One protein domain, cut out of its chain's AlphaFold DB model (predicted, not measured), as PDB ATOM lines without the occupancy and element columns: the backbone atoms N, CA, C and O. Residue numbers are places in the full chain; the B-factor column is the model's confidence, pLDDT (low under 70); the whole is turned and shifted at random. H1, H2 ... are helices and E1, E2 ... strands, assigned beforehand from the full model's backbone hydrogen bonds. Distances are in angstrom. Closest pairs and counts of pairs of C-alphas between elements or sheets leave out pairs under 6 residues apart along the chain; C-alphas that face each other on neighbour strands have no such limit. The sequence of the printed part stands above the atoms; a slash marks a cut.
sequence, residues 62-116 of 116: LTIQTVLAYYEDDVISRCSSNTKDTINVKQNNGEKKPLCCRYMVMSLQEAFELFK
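What this domain is: This is residues 62 to 116 of the 116 residues of the protein "Hypothetical protein" of Rotaria socialis (UniProt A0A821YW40). A narrow, two-stranded band runs through the domain, made of the hairpin E2 and E3 at one end and the short pair E1 and E4 next to it, with E3 running on into E4. Helix H1 comes near this band with its last residues, 70 to 72, while residues 62 to 69 stick out free, and the small helix H2 lies past E4 at the other end from the hairpin. The printed part has 55 residues with two named helices and four named strands, in the order H1, E1, E2, E3, E4, H2; there are two sheets of two strands, E1 - E4 and E2 - E3, both antiparallel, and the class is mixed, helices and strands. The whole is loose, with a radius of gyration of the C-alphas of 13.3 A, and flat, spanning 38 by 29 by 12 A.

Where its parts are: H1 is residues 62 to 72, 15.1 A from first to last C-alpha, beginning with C-alpha 62 at (10.726, -51.475, -6.594). E1 is residues 77 to 79, 7.1 A long. E2, residues 86 to 90, measures 13.0 A, and E3, residues 96 to 100, measures 12.9 A; C-alpha 96 is at (22.149, -30.875, 2.258). E4 is residues 102 to 104, 6.7 A long. H2 is residues 108 to 114, 10.0 A long, ending with C-alpha 114 at (-3.630, -42.853, -15.537).

How they stand to each other: The closest C-alphas of H1 and E1 are those of Tyr 71 and Ser 77, 6.1 A apart. Those of H1 and E4 are Tyr 71 and Arg 102, 7.6 A apart. E1 and E4 are antiparallel at 151 degrees, with N 78 and O 103 at 2.8 A and N 103 and O 78 at 2.9 A, within hydrogen-bond range. E2 and E3 form a hairpin, antiparallel at 147 degrees, with N 87 and O 99 at 2.8 A and N 97 and O 89 at 2.9 A within that range. E3 runs on into E4 across a break of 1 residue, at 32 degrees. The closest C-alphas of E1 and E3 are those of Cys 79 and Cys 100, 5.8 A apart. H1 and H2 are apart, and so are E1 and E2. In H1 and H2 every O i to N i+4 pair is within hydrogen-bond range.

The domain as a whole: The two C-alphas farthest apart are those of Gly 94 and Glu 113, 38.7 A. The printed part has no cut and ends at residue 116, the chain's last residue. No link is long; the link from E1 to E2, 6 residues, is short, and the other four are tight. The mean pLDDT of the printed part is 88.5, and residue 116 is under 70.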
ATOM      1  N   LEU A  62      11.703 -51.738  -5.544       89.94
ATOM      2  CA  LEU A  62      10.726 -51.475  -6.594       89.94
ATOM      3  C   LEU A  62       9.565 -50.617  -6.081       89.94
ATOM      4  O   LEU A  62       9.239 -49.610  -6.690       89.94
ATOM      5  N   THR A  63       8.982 -50.967  -4.933       88.56
ATOM      6  CA  THR A  63       7.899 -50.183  -4.322       88.56
ATOM      7  C   THR A  63       8.359 -48.766  -3.990       88.56
ATOM      8  O   THR A  63       7.626 -47.819  -4.258       88.56
ATOM      9  N   ILE A  64       9.575 -48.600  -3.455       90.44
ATOM     10  CA  ILE A  64      10.150 -47.269  -3.195       90.44
ATOM     11  C   ILE A  64      10.248 -46.480  -4.505       90.44
ATOM     12  O   ILE A  64       9.799 -45.339  -4.563       90.44
ATOM     13  N   GLN A  65      10.788 -47.094  -5.559       92.00
ATOM     14  CA  GLN A  65      10.934 -46.454  -6.864       92.00
ATOM     15  C   GLN A  65       9.583 -46.057  -7.467       92.00
ATOM     16  O   GLN A  65       9.454 -44.942  -7.963       92.00
ATOM     17  N   THR A  66       8.571 -46.924  -7.396       88.62
ATOM     18  CA  THR A  66       7.219 -46.625  -7.889       88.62
ATOM     19  C   THR A  66       6.592 -45.458  -7.135       88.62
ATOM     20  O   THR A  66       6.027 -44.562  -7.757       88.62
ATOM     21  N   VAL A  67       6.718 -45.430  -5.806       88.31
ATOM     22  CA  VAL A  67       6.195 -44.330  -4.984       88.31
ATOM     23  C   VAL A  67       6.906 -43.017  -5.309       88.31
ATOM     24  O   VAL A  67       6.249 -41.990  -5.449       88.31
ATOM     25  N   LEU A  68       8.232 -43.038  -5.467       89.88
ATOM     26  CA  LEU A  68       8.989 -41.848  -5.858       89.88
ATOM     27  C   LEU A  68       8.574 -41.354  -7.246       89.88
ATOM     28  O   LEU A  68       8.246 -40.182  -7.381       89.88
ATOM     29  N   ALA A  69       8.497 -42.244  -8.238       87.56
ATOM     30  CA  ALA A  69       8.069 -41.895  -9.591       87.56
ATOM     31  C   ALA A  69       6.673 -41.253  -9.604       87.56
ATOM     32  O   ALA A  69       6.474 -40.236 -10.256       87.56
ATOM     33  N   TYR A  70       5.736 -41.795  -8.823       86.31
ATOM     34  CA  TYR A  70       4.402 -41.226  -8.660       86.31
ATOM     35  C   TYR A  70       4.430 -39.798  -8.088       86.31
ATOM     36  O   TYR A  70       3.773 -38.898  -8.606       86.31
ATOM     37  N   TYR A  71       5.195 -39.556  -7.021       86.25
ATOM     38  CA  TYR A  71       5.242 -38.231  -6.396       86.25
ATOM     39  C   TYR A  71       6.137 -37.228  -7.132       86.25
ATOM     40  O   TYR A  71       5.985 -36.029  -6.907       86.25
ATOM     41  N   GLU A  72       7.047 -37.670  -7.995       88.06
ATOM     42  CA  GLU A  72       7.935 -36.805  -8.784       88.06
ATOM     43  C   GLU A  72       7.394 -36.490 -10.187       88.06
ATOM     44  O   GLU A  72       7.949 -35.628 -10.865       88.06
ATOM     45  N   ASP A  73       6.292 -37.116 -10.603       88.81
ATOM     46  CA  ASP A  73       5.632 -36.827 -11.876       88.81
ATOM     47  C   ASP A  73       4.971 -35.434 -11.856       88.81
ATOM     48  O   ASP A  73       4.111 -35.151 -11.019       88.81
ATOM     49  N   ASP A  74       5.367 -34.560 -12.789       89.94
ATOM     50  CA  ASP A  74       4.858 -33.186 -12.939       89.94
ATOM     51  C   ASP A  74       3.399 -33.104 -13.452       89.94
ATOM     52  O   ASP A  74       2.768 -32.034 -13.408       89.94
ATOM     53  N   VAL A  75       2.851 -34.221 -13.942       88.00
ATOM     54  CA  VAL A  75       1.433 -34.381 -14.294       88.00
ATOM     55  C   VAL A  75       0.596 -34.644 -13.046       88.00
ATOM     56  O   VAL A  75      -0.504 -34.111 -12.948       88.00
ATOM     57  N   ILE A  76       1.107 -35.424 -12.090       87.88
ATOM     58  CA  ILE A  76       0.379 -35.864 -10.883       87.88
ATOM     59  C   ILE A  76       0.559 -34.893  -9.720       87.88
ATOM     60  O   ILE A  76      -0.366 -34.644  -8.937       87.88
ATOM     61  N   SER A  77       1.757 -34.341  -9.582       90.75
ATOM     62  CA  SER A  77       2.109 -33.393  -8.540       90.75
ATOM     63  C   SER A  77       2.928 -32.249  -9.125       90.75
ATOM     64  O   SER A  77       3.502 -32.372 -10.196       90.75
ATOM     65  N   ARG A  78       2.999 -31.104  -8.450       91.06
ATOM     66  CA  ARG A  78       3.839 -29.981  -8.889       91.06
ATOM     67  C   ARG A  78       4.596 -29.365  -7.738       91.06
ATOM     68  O   ARG A  78       4.065 -29.241  -6.636       91.06
ATOM     69  N   CYS A  79       5.824 -28.938  -8.016       91.88
ATOM     70  CA  CYS A  79       6.610 -28.134  -7.088       91.88
ATOM     71  C   CYS A  79       5.885 -26.828  -6.750       91.88
ATOM     72  O   CYS A  79       5.364 -26.144  -7.634       91.88
ATOM     73  N   SER A  80       5.905 -26.462  -5.471       89.81
ATOM     74  CA  SER A  80       5.533 -25.121  -5.042       89.81
ATOM     75  C   SER A  80       6.399 -24.071  -5.737       89.81
ATOM     76  O   SER A  80       7.620 -24.192  -5.813       89.81
ATOM     77  N   SER A  81       5.785 -22.983  -6.190       87.88
ATOM     78  CA  SER A  81       6.532 -21.809  -6.651       87.88
ATOM     79  C   SER A  81       7.066 -20.960  -5.492       87.88
ATOM     80  O   SER A  81       7.799 -19.999  -5.716       87.88
ATOM     81  N   ASN A  82       6.671 -21.261  -4.252       91.25
ATOM     82  CA  ASN A  82       7.045 -20.492  -3.076       91.25
ATOM     83  C   ASN A  82       8.373 -20.987  -2.492       91.25
ATOM     84  O   ASN A  82       8.488 -22.123  -2.036       91.25
ATOM     85  N   THR A  83       9.358 -20.096  -2.398       86.06
ATOM     86  CA  THR A  83      10.675 -20.396  -1.819       86.06
ATOM     87  C   THR A  83      10.601 -20.855  -0.359       86.06
ATOM     88  O   THR A  83      11.466 -21.603   0.089       86.06
ATOM     89  N   LYS A  84       9.568 -20.444   0.394       90.25
ATOM     90  CA  LYS A  84       9.364 -20.895   1.783       90.25
ATOM     91  C   LYS A  84       9.001 -22.377   1.882       90.25
ATOM     92  O   LYS A  84       9.253 -22.981   2.919       90.25
ATOM     93  N   ASP A  85       8.493 -22.964   0.803       90.31
ATOM     94  CA  ASP A  85       8.115 -24.375   0.731       90.31
ATOM     95  C   ASP A  85       9.296 -25.235   0.251       90.31
ATOM     96  O   ASP A  85       9.131 -26.209  -0.477       90.31
ATOM     97  N   THR A  86      10.520 -24.846   0.613       92.00
ATOM     98  CA  THR A  86      11.741 -25.593   0.302       92.00
ATOM     99  C   THR A  86      12.347 -26.124   1.591       92.00
ATOM    100  O   THR A  86      12.659 -25.365   2.508       92.00
ATOM    101  N   ILE A  87      12.549 -27.437   1.650       90.69
ATOM    102  CA  ILE A  87      13.154 -28.133   2.785       90.69
ATOM    103  C   ILE A  87      14.557 -28.619   2.426       90.69
ATOM    104  O   ILE A  87      14.817 -29.081   1.320       90.69
ATOM    105  N   ASN A  88      15.485 -28.531   3.377       92.25
ATOM    106  CA  ASN A  88      16.834 -29.058   3.197       92.25
ATOM    107  C   ASN A  88      16.892 -30.498   3.699       92.25
ATOM    108  O   ASN A  88      16.844 -30.734   4.907       92.25
ATOM    109  N   VAL A  89      17.034 -31.451   2.782       91.25
ATOM    110  CA  VAL A  89      17.135 -32.872   3.118       91.25
ATOM    111  C   VAL A  89      18.600 -33.286   3.136       91.25
ATOM    112  O   VAL A  89      19.342 -33.050   2.180       91.25
ATOM    113  N   LYS A  90      19.023 -33.887   4.254       93.81
ATOM    114  CA  LYS A  90      20.369 -34.442   4.396       93.81
ATOM    115  C   LYS A  90      20.462 -35.737   3.592       93.81
ATOM    116  O   LYS A  90      19.687 -36.661   3.814       93.81
ATOM    117  N   GLN A  91      21.413 -35.781   2.676       89.75
ATOM    118  CA  GLN A  91      21.715 -36.933   1.843       89.75
ATOM    119  C   GLN A  91      22.650 -37.903   2.580       89.75
ATOM    120  O   GLN A  91      23.299 -37.545   3.569       89.75
ATOM    121  N   ASN A  92      22.756 -39.134   2.075       86.75
ATOM    122  CA  ASN A  92      23.607 -40.175   2.666       86.75
ATOM    123  C   ASN A  92      25.100 -39.793   2.694       86.75
ATOM    124  O   ASN A  92      25.828 -40.245   3.572       86.75
ATOM    125  N   ASN A  93      25.545 -38.926   1.780       89.12
ATOM    126  CA  ASN A  93      26.907 -38.384   1.736       89.12
ATOM    127  C   ASN A  93      27.151 -37.235   2.743       89.12
ATOM    128  O   ASN A  93      28.252 -36.699   2.809       89.12
ATOM    129  N   GLY A  94      26.139 -36.846   3.528       89.12
ATOM    130  CA  GLY A  94      26.218 -35.765   4.511       89.12
ATOM    131  C   GLY A  94      25.884 -34.372   3.971       89.12
ATOM    132  O   GLY A  94      25.693 -33.459   4.777       89.12
ATOM    133  N   GLU A  95      25.748 -34.207   2.655       92.81
ATOM    134  CA  GLU A  95      25.371 -32.941   2.025       92.81
ATOM    135  C   GLU A  95      23.888 -32.622   2.247       92.81
ATOM    136  O   GLU A  95      23.053 -33.506   2.448       92.81
ATOM    137  N   LYS A  96      23.541 -31.332   2.209       92.75
ATOM    138  CA  LYS A  96      22.149 -30.875   2.258       92.75
ATOM    139  C   LYS A  96      21.705 -30.498   0.854       92.75
ATOM    140  O   LYS A  96      22.284 -29.595   0.256       92.75
ATOM    141  N   LYS A  97      20.661 -31.158   0.358       91.94
ATOM    142  CA  LYS A  97      20.028 -30.824  -0.919       91.94
ATOM    143  C   LYS A  97      18.700 -30.106  -0.649       91.94
ATOM    144  O   LYS A  97      17.869 -30.674   0.068       91.94
ATOM    145  N   PRO A  98      18.480 -28.893  -1.187       90.88
ATOM    146  CA  PRO A  98      17.174 -28.256  -1.121       90.88
ATOM    147  C   PRO A  98      16.195 -29.017  -2.021       90.88
ATOM    148  O   PRO A  98      16.487 -29.281  -3.188       90.88
ATOM    149  N   LEU A  99      15.042 -29.383  -1.470       90.06
ATOM    150  CA  LEU A  99      13.930 -30.007  -2.177       90.06
ATOM    151  C   LEU A  99      12.679 -29.158  -1.972       90.06
ATOM    152  O   LEU A  99      12.370 -28.749  -0.854       90.06
ATOM    153  N   CYS A 100      11.974 -28.880  -3.063       90.94
ATOM    154  CA  CYS A 100      10.707 -28.167  -3.022       90.94
ATOM    155  C   CYS A 100       9.580 -29.122  -2.603       90.94
ATOM    156  O   CYS A 100       9.523 -30.257  -3.079       90.94
ATOM    157  N   CYS A 101       8.676 -28.666  -1.737       90.25
ATOM    158  CA  CYS A 101       7.435 -29.375  -1.455       90.25
ATOM    159  C   CYS A 101       6.614 -29.501  -2.742       90.25
ATOM    160  O   CYS A 101       6.433 -28.528  -3.480       90.25
ATOM    161  N   ARG A 102       6.097 -30.704  -2.990       90.81
ATOM    162  CA  ARG A 102       5.236 -30.993  -4.135       90.81
ATOM    163  C   ARG A 102       3.795 -31.154  -3.667       90.81
ATOM    164  O   ARG A 102       3.539 -31.823  -2.668       90.81
ATOM    165  N   TYR A 103       2.869 -30.540  -4.390       89.81
ATOM    166  CA  TYR A 103       1.435 -30.634  -4.139       89.81
ATOM    167  C   TYR A 103       0.785 -31.512  -5.195       89.81
ATOM    168  O   TYR A 103       1.085 -31.379  -6.379       89.81
ATOM    169  N   MET A 104      -0.117 -32.390  -4.768       90.75
ATOM    170  CA  MET A 104      -0.917 -33.208  -5.676       90.75
ATOM    171  C   MET A 104      -1.860 -32.307  -6.471       90.75
ATOM    172  O   MET A 104      -2.580 -31.503  -5.878       90.75
ATOM    173  N   VAL A 105      -1.853 -32.431  -7.797       91.19
ATOM    174  CA  VAL A 105      -2.757 -31.666  -8.674       91.19
ATOM    175  C   VAL A 105      -4.024 -32.437  -9.036       91.19
ATOM    176  O   VAL A 105      -4.940 -31.863  -9.613       91.19
ATOM    177  N   MET A 106      -4.086 -33.717  -8.671       89.69
ATOM    178  CA  MET A 106      -5.231 -34.595  -8.889       89.69
ATOM    179  C   MET A 106      -5.463 -35.511  -7.686       89.69
ATOM    180  O   MET A 106      -4.603 -35.672  -6.814       89.69
ATOM    181  N   SER A 107      -6.645 -36.111  -7.638       88.88
ATOM    182  CA  SER A 107      -7.016 -37.117  -6.651       88.88
ATOM    183  C   SER A 107      -6.300 -38.451  -6.892       88.88
ATOM    184  O   SER A 107      -5.843 -38.755  -7.994       88.88
ATOM    185  N   LEU A 108      -6.247 -39.295  -5.855       85.06
ATOM    186  CA  LEU A 108      -5.699 -40.653  -5.968       85.06
ATOM    187  C   LEU A 108      -6.450 -41.506  -6.998       85.06
ATOM    188  O   LEU A 108      -5.848 -42.367  -7.629       85.06
ATOM    189  N   GLN A 109      -7.756 -41.278  -7.155       87.94
ATOM    190  CA  GLN A 109      -8.571 -42.016  -8.114       87.94
ATOM    191  C   GLN A 109      -8.195 -41.654  -9.555       87.94
ATOM    192  O   GLN A 109      -7.945 -42.552 -10.354       87.94
ATOM    193  N   GLU A 110      -8.083 -40.361  -9.865       88.94
ATOM    194  CA  GLU A 110      -7.652 -39.883 -11.188       88.94
ATOM    195  C   GLU A 110      -6.238 -40.368 -11.517       88.94
ATOM    196  O   GLU A 110      -5.976 -40.850 -12.618       88.94
ATOM    197  N   ALA A 111      -5.333 -40.320 -10.539       85.06
ATOM    198  CA  ALA A 111      -3.978 -40.808 -10.734       85.06
ATOM    199  C   ALA A 111      -3.940 -42.332 -10.954       85.06
ATOM    200  O   ALA A 111      -3.181 -42.813 -11.787       85.06
ATOM    201  N   PHE A 112      -4.790 -43.108 -10.274       85.50
ATOM    202  CA  PHE A 112      -4.898 -44.552 -10.501       85.50
ATOM    203  C   PHE A 112      -5.386 -44.891 -11.916       85.50
ATOM    204  O   PHE A 112      -4.916 -45.855 -12.518       85.50
ATOM    205  N   GLU A 113      -6.303 -44.099 -12.468       87.31
ATOM    206  CA  GLU A 113      -6.796 -44.290 -13.836       87.31
ATOM    207  C   GLU A 113      -5.710 -44.046 -14.897       87.31
ATOM    208  O   GLU A 113      -5.711 -44.733 -15.918       87.31
ATOM    209  N   LEU A 114      -4.761 -43.139 -14.641       81.25
ATOM    210  CA  LEU A 114      -3.630 -42.853 -15.537       81.25
ATOM    211  C   LEU A 114      -2.538 -43.938 -15.536       81.25
ATOM    212  O   LEU A 114      -1.808 -44.056 -16.515       81.25
ATOM    213  N   PHE A 115      -2.420 -44.716 -14.455       71.38
ATOM    214  CA  PHE A 115      -1.350 -45.707 -14.245       71.38
ATOM    215  C   PHE A 115      -1.767 -47.158 -14.552       71.38
ATOM    216  O   PHE A 115      -1.057 -48.089 -14.165       71.38
ATOM    217  N   LYS A 116      -2.915 -47.357 -15.211       59.56
ATOM    218  CA  LYS A 116      -3.404 -48.682 -15.623       59.56
ATOM    219  C   LYS A 116      -2.527 -49.372 -16.664       59.56
ATOM    220  O   LYS A 116      -2.069 -48.696 -17.609       59.56
TER     221      LYS A 116